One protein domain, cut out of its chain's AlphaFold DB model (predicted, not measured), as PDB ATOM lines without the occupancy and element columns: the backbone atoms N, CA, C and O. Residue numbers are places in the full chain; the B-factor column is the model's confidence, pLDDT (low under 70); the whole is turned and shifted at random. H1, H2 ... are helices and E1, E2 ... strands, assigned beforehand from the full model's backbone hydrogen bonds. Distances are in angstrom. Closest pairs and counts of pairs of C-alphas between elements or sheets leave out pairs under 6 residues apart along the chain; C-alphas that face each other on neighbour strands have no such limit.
ATOM      1  N   GLU A   4     167.221 179.257 149.897       94.31
ATOM      2  CA  GLU A   4     166.248 180.357 149.930       94.31
ATOM      3  C   GLU A   4     165.432 180.252 151.223       94.31
ATOM      4  O   GLU A   4     164.901 179.185 151.538       94.31
ATOM      5  N   LEU A   5     165.332 181.352 151.969       91.12
ATOM      6  CA  LEU A   5     164.433 181.470 153.114       91.12
ATOM      7  C   LEU A   5     163.269 182.389 152.748       91.12
ATOM      8  O   LEU A   5     163.479 183.452 152.162       91.12
ATOM      9  N   GLU A   6     162.053 182.002 153.128       89.88
ATOM     10  CA  GLU A   6     160.850 182.796 152.893       89.88
ATOM     11  C   GLU A   6     160.023 182.953 154.175       89.88
ATOM     12  O   GLU A   6     159.721 181.973 154.858       89.88
ATOM     13  N   ILE A   7     159.648 184.194 154.500       84.44
ATOM     14  CA  ILE A   7     158.744 184.522 155.610       84.44
ATOM     15  C   ILE A   7     157.840 185.709 155.239       84.44
ATOM     16  O   ILE A   7     158.328 186.773 154.877       84.44
ATOM     17  N   ASP A   8     156.515 185.526 155.300       82.69
ATOM     18  CA  ASP A   8     155.492 186.527 154.914       82.69
ATOM     19  C   ASP A   8     155.817 187.244 153.580       82.69
ATOM     20  O   ASP A   8     155.859 188.472 153.499       82.69
ATOM     21  N   ASN A   9     156.098 186.458 152.530       83.31
ATOM     22  CA  ASN A   9     156.518 186.895 151.189       83.31
ATOM     23  C   ASN A   9     157.875 187.633 151.113       83.31
ATOM     24  O   ASN A   9     158.257 188.110 150.041       83.31
ATOM     25  N   LYS A  10     158.631 187.742 152.215       86.38
ATOM     26  CA  LYS A  10     160.025 188.206 152.196       86.38
ATOM     27  C   LYS A  10     160.928 187.029 151.840       86.38
ATOM     28  O   LYS A  10     161.013 186.078 152.609       86.38
ATOM     29  N   LYS A  11     161.627 187.128 150.708       93.25
ATOM     30  CA  LYS A  11     162.631 186.155 150.260       93.25
ATOM     31  C   LYS A  11     164.044 186.622 150.590       93.25
ATOM     32  O   LYS A  11     164.394 187.767 150.295       93.25
ATOM     33  N   ILE A  12     164.841 185.728 151.160       95.31
ATOM     34  CA  ILE A  12     166.233 185.959 151.551       95.31
ATOM     35  C   ILE A  12     167.091 184.874 150.903       95.31
ATOM     36  O   ILE A  12     166.825 183.682 151.067       95.31
ATOM     37  N   ALA A  13     168.122 185.285 150.170       97.38
ATOM     38  CA  ALA A  13     169.110 184.363 149.628       97.38
ATOM     39  C   ALA A  13     170.184 184.078 150.678       97.38
ATOM     40  O   ALA A  13     170.769 185.020 151.201       97.38
ATOM     41  N   CYS A  14     170.492 182.814 150.947       95.94
ATOM     42  CA  CYS A  14     171.569 182.419 151.850       95.94
ATOM     43  C   CYS A  14     172.633 181.621 151.084       95.94
ATOM     44  O   CYS A  14     172.334 180.595 150.471       95.94
ATOM     45  N   GLU A  15     173.878 182.084 151.140       95.50
ATOM     46  CA  GLU A  15     175.064 181.392 150.625       95.50
ATOM     47  C   GLU A  15     175.886 180.858 151.807       95.50
ATOM     48  O   GLU A  15     176.157 181.593 152.764       95.50
ATOM     49  N   ILE A  16     176.281 179.584 151.763       93.62
ATOM     50  CA  ILE A  16     176.984 178.897 152.852       93.62
ATOM     51  C   ILE A  16     178.456 178.713 152.478       93.62
ATOM     52  O   ILE A  16     178.865 177.791 151.773       93.62
ATOM     53  N   SER A  17     179.301 179.581 153.023       92.56
ATOM     54  CA  SER A  17     180.720 179.631 152.699       92.56
ATOM     55  C   SER A  17     181.567 178.824 153.685       92.56
ATOM     56  O   SER A  17     181.955 179.294 154.758       92.56
ATOM     57  N   ILE A  18     181.878 177.577 153.316       89.44
ATOM     58  CA  ILE A  18     182.754 176.684 154.104       89.44
ATOM     59  C   ILE A  18     184.107 176.486 153.413       89.44
ATOM     60  O   ILE A  18     185.170 176.707 154.011       89.44
ATOM     61  N   THR A  19     184.072 176.052 152.154       85.44
ATOM     62  CA  THR A  19     185.251 175.674 151.352       85.44
ATOM     63  C   THR A  19     185.496 176.592 150.161       85.44
ATOM     64  O   THR A  19     186.591 176.594 149.603       85.44
ATOM     65  N   SER A  20     184.493 177.374 149.786       87.19
ATOM     66  CA  SER A  20     184.520 178.284 148.652       87.19
ATOM     67  C   SER A  20     185.423 179.497 148.910       87.19
ATOM     68  O   SER A  20     185.596 179.969 150.038       87.19
ATOM     69  N   SER A  21     186.067 179.978 147.847       93.38
ATOM     70  CA  SER A  21     186.994 181.111 147.910       93.38
ATOM     71  C   SER A  21     186.257 182.455 147.943       93.38
ATOM     72  O   SER A  21     185.170 182.564 147.374       93.38
ATOM     73  N   PRO A  22     186.866 183.527 148.486       94.62
ATOM     74  CA  PRO A  22     186.222 184.838 148.532       94.62
ATOM     75  C   PRO A  22     185.736 185.377 147.177       94.62
ATOM     76  O   PRO A  22     184.735 186.085 147.108       94.62
ATOM     77  N   VAL A  23     186.439 185.037 146.091       95.12
ATOM     78  CA  VAL A  23     186.077 185.449 144.727       95.12
ATOM     79  C   VAL A  23     184.836 184.702 144.236       95.12
ATOM     80  O   VAL A  23     183.968 185.305 143.607       95.12
ATOM     81  N   GLN A  24     184.728 183.406 144.548       95.69
ATOM     82  CA  GLN A  24     183.530 182.623 144.243       95.69
ATOM     83  C   GLN A  24     182.320 183.161 145.013       95.69
ATOM     84  O   GLN A  24     181.260 183.329 144.415       95.69
ATOM     85  N   GLU A  25     182.496 183.532 146.283       96.44
ATOM     86  CA  GLU A  25     181.404 184.116 147.071       96.44
ATOM     87  C   GLU A  25     180.922 185.447 146.516       96.44
ATOM     88  O   GLU A  25     179.720 185.667 146.390       96.44
ATOM     89  N   LEU A  26     181.840 186.325 146.104       97.38
ATOM     90  CA  LEU A  26     181.460 187.572 145.447       97.38
ATOM     91  C   LEU A  26     180.631 187.309 144.179       97.38
ATOM     92  O   LEU A  26     179.662 188.020 143.913       97.38
ATOM     93  N   ALA A  27     180.997 186.296 143.388       97.00
ATOM     94  CA  ALA A  27     180.245 185.926 142.193       97.00
ATOM     95  C   ALA A  27     178.846 185.384 142.536       97.00
ATOM     96  O   ALA A  27     177.879 185.731 141.857       97.00
ATOM     97  N   ASN A  28     178.720 184.585 143.597       96.81
ATOM     98  CA  ASN A  28     177.440 184.069 144.082       96.81
ATOM     99  C   ASN A  28     176.523 185.193 144.589       96.81
ATOM    100  O   ASN A  28     175.366 185.281 144.172       96.81
ATOM    101  N   ILE A  29     177.064 186.128 145.375       97.62
ATOM    102  CA  ILE A  29     176.347 187.324 145.840       97.62
ATOM    103  C   ILE A  29     175.831 188.142 144.652       97.62
ATOM    104  O   ILE A  29     174.655 188.503 144.611       97.62
ATOM    105  N   LYS A  30     176.677 188.392 143.641       97.56
ATOM    106  CA  LYS A  30     176.275 189.121 142.426       97.56
ATOM    107  C   LYS A  30     175.120 188.438 141.695       97.56
ATOM    108  O   LYS A  30     174.197 189.128 141.269       97.56
ATOM    109  N   LYS A  31     175.142 187.106 141.573       97.56
ATOM    110  CA  LYS A  31     174.042 186.346 140.956       97.56
ATOM    111  C   LYS A  31     172.738 186.517 141.735       97.56
ATOM    112  O   LYS A  31     171.699 186.718 141.117       97.56
ATOM    113  N   CYS A  32     172.788 186.496 143.067       97.50
ATOM    114  CA  CYS A  32     171.603 186.722 143.895       97.50
ATOM    115  C   CYS A  32     171.046 188.144 143.714       97.50
ATOM    116  O   CYS A  32     169.857 188.326 143.469       97.50
ATOM    117  N   LEU A  33     171.901 189.167 143.739       97.06
ATOM    118  CA  LEU A  33     171.460 190.544 143.500       97.06
ATOM    119  C   LEU A  33     170.824 190.715 142.109       97.06
ATOM    120  O   LEU A  33     169.780 191.351 141.981       97.06
ATOM    121  N   GLN A  34     171.406 190.098 141.076       96.75
ATOM    122  CA  GLN A  34     170.862 190.104 139.711       96.75
ATOM    123  C   GLN A  34     169.521 189.369 139.597       96.75
ATOM    124  O   GLN A  34     168.669 189.782 138.817       96.75
ATOM    125  N   ALA A  35     169.312 188.322 140.395       95.62
ATOM    126  CA  ALA A  35     168.037 187.615 140.495       95.62
ATOM    127  C   ALA A  35     166.954 188.413 141.253       95.62
ATOM    128  O   ALA A  35     165.818 187.958 141.364       95.62
ATOM    129  N   GLY A  36     167.279 189.610 141.758       95.81
ATOM    130  CA  GLY A  36     166.321 190.514 142.390       95.81
ATOM    131  C   GLY A  36     166.138 190.298 143.892       95.81
ATOM    132  O   GLY A  36     165.217 190.881 144.473       95.81
ATOM    133  N   TYR A  37     167.003 189.511 144.543       96.19
ATOM    134  CA  TYR A  37     166.974 189.392 146.001       96.19
ATOM    135  C   TYR A  37     167.283 190.742 146.645       96.19
ATOM    136  O   TYR A  37     168.285 191.396 146.349       96.19
ATOM    137  N   LYS A  38     166.395 191.154 147.550       95.25
ATOM    138  CA  LYS A  38     166.539 192.391 148.328       95.25
ATOM    139  C   LYS A  38     167.389 192.197 149.580       95.25
ATOM    140  O   LYS A  38     167.761 193.181 150.203       95.25
ATOM    141  N   GLU A  39     167.672 190.946 149.928       96.62
ATOM    142  CA  GLU A  39     168.488 190.566 151.068       96.62
ATOM    143  C   GLU A  39     169.259 189.287 150.736       96.62
ATOM    144  O   GLU A  39     168.676 188.290 150.297       96.62
ATOM    145  N   VAL A  40     170.576 189.339 150.913       98.00
ATOM    146  CA  VAL A  40     171.506 188.238 150.660       98.00
ATOM    147  C   VAL A  40     172.362 188.048 151.904       98.00
ATOM    148  O   VAL A  40     173.010 188.979 152.367       98.00
ATOM    149  N   ILE A  41     172.399 186.839 152.442       98.06
ATOM    150  CA  ILE A  41     173.206 186.477 153.599       98.06
ATOM    151  C   ILE A  41     174.340 185.577 153.132       98.06
ATOM    152  O   ILE A  41     174.103 184.509 152.573       98.06
ATOM    153  N   LEU A  42     175.578 185.977 153.406       97.88
ATOM    154  CA  LEU A  42     176.724 185.080 153.353       97.88
ATOM    155  C   LEU A  42     177.002 184.556 154.761       97.88
ATOM    156  O   LEU A  42     177.413 185.319 155.638       97.88
ATOM    157  N   CYS A  43     176.804 183.256 154.964       96.44
ATOM    158  CA  CYS A  43     177.053 182.592 156.234       96.44
ATOM    159  C   CYS A  43     178.376 181.823 156.202       96.44
ATOM    160  O   CYS A  43     178.611 181.024 155.298       96.44
ATOM    161  N   SER A  44     179.251 182.034 157.186       95.06
ATOM    162  CA  SER A  44     180.512 181.289 157.294       95.06
ATOM    163  C   SER A  44     180.953 181.141 158.746       95.06
ATOM    164  O   SER A  44     181.036 182.142 159.455       95.06
ATOM    165  N   PRO A  45     181.384 179.943 159.187       91.88
ATOM    166  CA  PRO A  45     182.010 179.789 160.502       91.88
ATOM    167  C   PRO A  45     183.393 180.464 160.572       91.88
ATOM    168  O   PRO A  45     183.932 180.684 161.653       91.88
ATOM    169  N   LYS A  46     184.000 180.802 159.425       92.94
ATOM    170  CA  LYS A  46     185.324 181.431 159.329       92.94
ATOM    171  C   LYS A  46     185.191 182.948 159.205       92.94
ATOM    172  O   LYS A  46     185.039 183.466 158.097       92.94
ATOM    173  N   GLU A  47     185.362 183.660 160.314       92.50
ATOM    174  CA  GLU A  47     185.301 185.130 160.365       92.50
ATOM    175  C   GLU A  47     186.292 185.802 159.392       92.50
ATOM    176  O   GLU A  47     185.960 186.757 158.688       92.50
ATOM    177  N   ARG A  48     187.512 185.255 159.260       92.31
ATOM    178  CA  ARG A  48     188.509 185.741 158.288       92.31
ATOM    179  C   ARG A  48     187.976 185.724 156.854       92.31
ATOM    180  O   ARG A  48     188.332 186.598 156.065       92.31
ATOM    181  N   ASN A  49     187.164 184.726 156.509       92.12
ATOM    182  CA  ASN A  49     186.574 184.631 155.180       92.12
ATOM    183  C   ASN A  49     185.496 185.703 154.987       92.12
ATOM    184  O   ASN A  49     185.554 186.430 154.000       92.12
ATOM    185  N   LEU A  50     184.608 185.883 155.973       95.81
ATOM    186  CA  LEU A  50     183.598 186.950 155.966       95.81
ATOM    187  C   LEU A  50     184.238 188.328 155.759       95.81
ATOM    188  O   LEU A  50     183.828 189.064 154.867       95.81
ATOM    189  N   LYS A  51     185.308 188.649 156.502       96.56
ATOM    190  CA  LYS A  51     186.044 189.921 156.353       96.56
ATOM    191  C   LYS A  51     186.615 190.110 154.946       96.56
ATOM    192  O   LYS A  51     186.533 191.202 154.387       96.56
ATOM    193  N   ARG A  52     187.179 189.049 154.358       96.69
ATOM    194  CA  ARG A  52     187.728 189.086 152.992       96.69
ATOM    195  C   ARG A  52     186.642 189.325 151.951       96.69
ATOM    196  O   ARG A  52     186.829 190.179 151.091       96.69
ATOM    197  N   VAL A  53     185.517 188.616 152.037       97.25
ATOM    198  CA  VAL A  53     184.411 188.813 151.090       97.25
ATOM    199  C   VAL A  53     183.781 190.187 151.274       97.25
ATOM    200  O   VAL A  53     183.546 190.867 150.283       97.25
ATOM    201  N   LYS A  54     183.600 190.646 152.517       97.31
ATOM    202  CA  LYS A  54     183.102 191.992 152.814       97.31
ATOM    203  C   LYS A  54     183.975 193.077 152.180       97.31
ATOM    204  O   LYS A  54     183.443 193.982 151.552       97.31
ATOM    205  N   SER A  55     185.302 192.945 152.265       97.44
ATOM    206  CA  SER A  55     186.237 193.866 151.602       97.44
ATOM    207  C   SER A  55     186.157 193.799 150.071       97.44
ATOM    208  O   SER A  55     186.197 194.826 149.400       97.44
ATOM    209  N   LEU A  56     186.010 192.605 149.491       97.19
ATOM    210  CA  LEU A  56     185.809 192.474 148.045       97.19
ATOM    211  C   LEU A  56     184.494 193.116 147.592       97.19
ATOM    212  O   LEU A  56     184.466 193.794 146.566       97.19
ATOM    213  N   VAL A  57     183.424 192.925 148.361       97.50
ATOM    214  CA  VAL A  57     182.117 193.539 148.121       97.50
ATOM    215  C   VAL A  57     182.215 195.060 148.188       97.50
ATOM    216  O   VAL A  57     181.790 195.705 147.231       97.50
ATOM    217  N   SER A  58     182.843 195.628 149.223       96.56
ATOM    218  CA  SER A  58     182.976 197.086 149.365       96.56
ATOM    219  C   SER A  58     183.775 197.733 148.235       96.56
ATOM    220  O   SER A  58     183.502 198.858 147.842       96.56
ATOM    221  N   ASN A  59     184.753 197.010 147.684       96.62
ATOM    222  CA  ASN A  59     185.584 197.503 146.587       96.62
ATOM    223  C   ASN A  59     184.938 197.335 145.202       96.62
ATOM    224  O   ASN A  59     185.431 197.906 144.232       96.62
ATOM    225  N   THR A  60     183.886 196.519 145.078       96.12
ATOM    226  CA  THR A  60     183.348 196.109 143.767       96.12
ATOM    227  C   THR A  60     181.892 196.509 143.549       96.12
ATOM    228  O   THR A  60     181.481 196.699 142.405       96.12
ATOM    229  N   LEU A  61     181.085 196.561 144.609       96.38
ATOM    230  CA  LEU A  61     179.649 196.819 144.532       96.38
ATOM    231  C   LEU A  61     179.329 198.241 144.992       96.38
ATOM    232  O   LEU A  61     180.038 198.818 145.808       96.38
ATOM    233  N   LYS A  62     178.231 198.796 144.479       95.75
ATOM    234  CA  LYS A  62     177.718 200.103 144.907       95.75
ATOM    235  C   LYS A  62     177.084 199.995 146.291       95.75
ATOM    236  O   LYS A  62     176.541 198.943 146.623       95.75
ATOM    237  N   ASP A  63     177.060 201.094 147.036       94.56
ATOM    238  CA  ASP A  63     176.528 201.141 148.406       94.56
ATOM    239  C   ASP A  63     175.102 200.575 148.508       94.56
ATOM    240  O   ASP A  63     174.829 199.737 149.361       94.56
ATOM    241  N   SER A  64     174.234 200.894 147.541       94.62
ATOM    242  CA  SER A  64     172.857 200.375 147.475       94.62
ATOM    243  C   SER A  64     172.754 198.848 147.397       94.62
ATOM    244  O   SER A  64     171.729 198.274 147.751       94.62
ATOM    245  N   ASP A  65     173.772 198.181 146.853       96.38
ATOM    246  CA  ASP A  65     173.841 196.720 146.816       96.38
ATOM    247  C   ASP A  65     174.551 196.159 148.047       96.38
ATOM    248  O   ASP A  65     174.193 195.078 148.505       96.38
ATOM    249  N   GLN A  66     175.507 196.898 148.617       96.88
ATOM    250  CA  GLN A  66     176.167 196.526 149.867       96.88
ATOM    251  C   GLN A  66     175.180 196.478 151.040       96.88
ATOM    252  O   GLN A  66     175.233 195.545 151.836       96.88
ATOM    253  N   GLU A  67     174.240 197.425 151.109       96.69
ATOM    254  CA  GLU A  67     173.191 197.491 152.140       96.69
ATOM    255  C   GLU A  67     172.270 196.263 152.167       96.69
ATOM    256  O   GLU A  67     171.650 195.967 153.186       96.69
ATOM    257  N   LYS A  68     172.192 195.521 151.059       97.31
ATOM    258  CA  LYS A  68     171.373 194.308 150.939       97.31
ATOM    259  C   LYS A  68     172.099 193.055 151.429       97.31
ATOM    260  O   LYS A  68     171.504 191.980 151.410       97.31
ATOM    261  N   ILE A  69     173.382 193.153 151.788       98.06
ATOM    262  CA  ILE A  69     174.226 191.993 152.076       98.06
ATOM    263  C   ILE A  69     174.563 191.927 153.564       98.06
ATOM    264  O   ILE A  69     175.171 192.839 154.124       98.06
ATOM    265  N   LEU A  70     174.249 190.794 154.188       97.75
ATOM    266  CA  LEU A  70     174.640 190.478 155.557       97.75
ATOM    267  C   LEU A  70     175.746 189.421 155.556       97.75
ATOM    268  O   LEU A  70     175.702 188.444 154.811       97.75
ATOM    269  N   PHE A  71     176.741 189.616 156.414       97.75
ATOM    270  CA  PHE A  71     177.851 188.687 156.614       97.75
ATOM    271  C   PHE A  71     177.756 188.156 158.032       97.75
ATOM    272  O   PHE A  71     178.041 188.907 158.959       97.75
ATOM    273  N   LEU A  72     177.336 186.903 158.185       96.75
ATOM    274  CA  LEU A  72     176.995 186.341 159.488       96.75
ATOM    275  C   LEU A  72     177.773 185.048 159.739       96.75
ATOM    276  O   LEU A  72     177.992 184.234 158.839       96.75
ATOM    277  N   GLN A  73     178.186 184.836 160.976       95.94
ATOM    278  CA  GLN A  73     178.509 183.507 161.470       95.94
ATOM    279  C   GLN A  73     177.217 182.715 161.724       95.94
ATOM    280  O   GLN A  73     176.138 183.307 161.813       95.94
ATOM    281  N   PRO A  74     177.287 181.377 161.835       91.31
ATOM    282  CA  PRO A  74     176.105 180.556 162.075       91.31
ATOM    283  C   PRO A  74     175.278 181.019 163.279       91.31
ATOM    284  O   PRO A  74     174.057 181.086 163.193       91.31
ATOM    285  N   GLU A  75     175.932 181.391 164.376       88.81
ATOM    286  CA  GLU A  75     175.283 181.851 165.602       88.81
ATOM    287  C   GLU A  75     174.534 183.173 165.380       88.81
ATOM    288  O   GLU A  75     173.374 183.302 165.772       88.81
ATOM    289  N   GLU A  76     175.160 184.120 164.679       92.56
ATOM    290  CA  GLU A  76     174.566 185.415 164.328       92.56
ATOM    291  C   GLU A  76     173.393 185.255 163.353       92.56
ATOM    292  O   GLU A  76     172.406 185.980 163.452       92.56
ATOM    293  N   LEU A  77     173.462 184.279 162.442       92.19
ATOM    294  CA  LEU A  77     172.350 183.930 161.559       92.19
ATOM    295  C   LEU A  77     171.139 183.440 162.358       92.19
ATOM    296  O   LEU A  77     170.020 183.856 162.073       92.19
ATOM    297  N   PHE A  78     171.334 182.594 163.373       88.75
ATOM    298  CA  PHE A  78     170.219 182.158 164.219       88.75
ATOM    299  C   PHE A  78     169.584 183.323 164.973       88.75
ATOM    300  O   PHE A  78     168.361 183.451 164.947       88.75
ATOM    301  N   SER A  79     170.395 184.186 165.590       88.88
ATOM    302  CA  SER A  79     169.893 185.395 166.252       88.88
ATOM    303  C   SER A  79     169.126 186.294 165.281       88.88
ATOM    304  O   SER A  79     168.020 186.723 165.590       88.88
ATOM    305  N   TYR A  80     169.652 186.493 164.070       91.81
ATOM    306  CA  TYR A  80     168.985 187.274 163.031       91.81
ATOM    307  C   TYR A  80     167.606 186.710 162.656       91.81
ATOM    308  O   TYR A  80     166.644 187.462 162.511       91.81
ATOM    309  N   LEU A  81     167.485 185.387 162.514       89.50
ATOM    310  CA  LEU A  81     166.208 184.742 162.193       89.50
ATOM    311  C   LEU A  81     165.212 184.805 163.366       89.50
ATOM    312  O   LEU A  81     164.020 185.034 163.142       89.50
ATOM    313  N   ASP A  82     165.682 184.654 164.608       87.31
ATOM    314  CA  ASP A  82     164.861 184.814 165.817       87.31
ATOM    315  C   ASP A  82     164.316 186.260 165.928       87.31
ATOM    316  O   ASP A  82     163.123 186.473 166.183       87.31
ATOM    317  N   ASP A  83     165.146 187.266 165.649       87.12
ATOM    318  CA  ASP A  83     164.740 188.676 165.652       87.12
ATOM    319  C   ASP A  83     163.773 188.994 164.503       87.12
ATOM    320  O   ASP A  83     162.749 189.659 164.702       87.12
ATOM    321  N   LEU A  84     164.053 188.476 163.302       86.38
ATOM    322  CA  LEU A  84     163.204 188.651 162.126       86.38
ATOM    323  C   LEU A  84     161.803 188.084 162.374       86.38
ATOM    324  O   LEU A  84     160.804 188.751 162.099       86.38
ATOM    325  N   THR A  85     161.719 186.876 162.932       81.25
ATOM    326  CA  THR A  85     160.432 186.260 163.277       81.25
ATOM    327  C   THR A  85     159.704 187.076 164.343       81.25
ATOM    328  O   THR A  85     158.538 187.418 164.155       81.25
ATOM    329  N   THR A  86     160.383 187.492 165.414       81.88
ATOM    330  CA  THR A  86     159.788 188.315 166.484       81.88
ATOM    331  C   THR A  86     159.223 189.642 165.960       81.88
ATOM    332  O   THR A  86     158.098 190.031 166.299       81.88
ATOM    333  N   LEU A  87     159.954 190.331 165.079       78.50
ATOM    334  CA  LEU A  87     159.504 191.581 164.463       78.50
ATOM    335  C   LEU A  87     158.272 191.382 163.566       78.50
ATOM    336  O   LEU A  87     157.386 192.236 163.520       78.50
ATOM    337  N   MET A  88     158.201 190.262 162.848       71.62
ATOM    338  CA  MET A  88     157.072 189.971 161.961       71.62
ATOM    339  C   MET A  88     155.838 189.484 162.729       71.62
ATOM    340  O   MET A  88     154.725 189.866 162.378       71.62
ATOM    341  N   PHE A  89     156.011 188.730 163.818       69.12
ATOM    342  CA  PHE A  89     154.904 188.247 164.654       69.12
ATOM    343  C   PHE A  89     154.365 189.292 165.641       69.12
ATOM    344  O   PHE A  89     153.204 189.210 166.042       69.12
ATOM    345  N   SER A  90     155.158 190.303 166.009       61.41
ATOM    346  CA  SER A  90     154.677 191.439 166.814       61.41
ATOM    347  C   SER A  90     153.795 192.419 166.023       61.41
ATOM    348  O   SER A  90     153.035 193.185 166.621       61.41
ATOM    349  N   LYS A  91     153.812 192.366 164.683       55.44
ATOM    350  CA  LYS A  91     152.865 193.090 163.822       55.44
ATOM    351  C   LYS A  91     151.549 192.305 163.706       55.44
ATOM    352  O   LYS A  91     151.363 191.507 162.793       55.44
TER     353      LYS A  91
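What this domain is: This is residues 4 to 91 of the 137 residues of an uncharacterized protein of Candidatus Bathyarchaeota archaeon (UniProt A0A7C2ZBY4). A strongly twisted sheet of four strands lies between helices: H1 and H2 pack on it over E3 and E4, while H4 covers the face opposite to H1. H4 and the hairpin of E1 and E2 reach toward one end of the longest axis, and H1 and H2 fill the other end. The printed part has 88 residues, with four named helices and four named strands in the order E1 E2 H1 E3 H2 H3 E4 H4; the class is mixed, helices and strands. The mixed sheet runs E1 E2 E3 E4, with E1 antiparallel to E2 and the other neighbours parallel. The whole is compact, with a radius of gyration of the C-alphas of 13.0 A and spans of 38 by 26 by 19 A.

How they stand to each other: In the sheet, E2, residues 10 to 16, is staggered: it pairs with E1, residues 4 to 7, over residues 10 to 13, and with E3, residues 40 to 43, over residues 13 to 16. E1 and E2 form an antiparallel hairpin, with N 10 and O 7 2.8 A apart, within hydrogen-bond range. E2 and E3 are parallel, with N 41 and O 13 at 2.7 A. E3 and E4, residues 69 to 72, are parallel, with N 42 and O 70 at 2.8 A. H1, residues 22 to 34, is on the sheet over E3 at a height of 8.9 A; its closest C-alphas to E3 are those of Ile 29 and Val 40, 6.9 A. H2, residues 47 to 60, is on the sheet over E4; the C-alphas of Leu 50 and Phe 71 are the closest, 6.0 A. With residues 22 to 26 alone, H1 touches H2, the same way at a steep tilt of 56 degrees; the C-alphas of Pro 22 and Val 53 are closest, 5.1 A. H4, residues 74 to 89, is on the sheet at a height of 8.0 A, only just over E3 with 3 C-alphas falling on it; H1 and H4 lie on opposite faces. The arrangement is three layers, helices on both faces of a sheet: H1 and H2 on one, H4 on the other. E2, H1, E3 and E3, H2 H3, E4 are strand-helix-strand units, parallel neighbour strands joined through helices, with right-handed crossovers. H3, residues 63 to 66, is not on the sheet; it is close to H2 but not clearly touching, with the C-alphas of Ser 58 and Gln 66 closest, 6.9 A. In H1, H2 and H4 every O i to N i+4 pair is within hydrogen-bond range; H3 is too short for such a pair.

Where its parts are: E1 begins at C-alpha 4 (166.248, 180.357, 149.930). E2 is 19.4 A long, H1 18.5 A, H2 20.0 A and H4 22.7 A. H4 ends at C-alpha 89 (154.904, 188.247, 164.654).

The domain as a whole: The C-alphas of Ser 21 and Lys 91 are the two farthest apart, 39.5 A. The printed part has no cut, and its links between named elements are tight. The mean pLDDT of the printed part is 92.3; residues 89 to 91 are under 70.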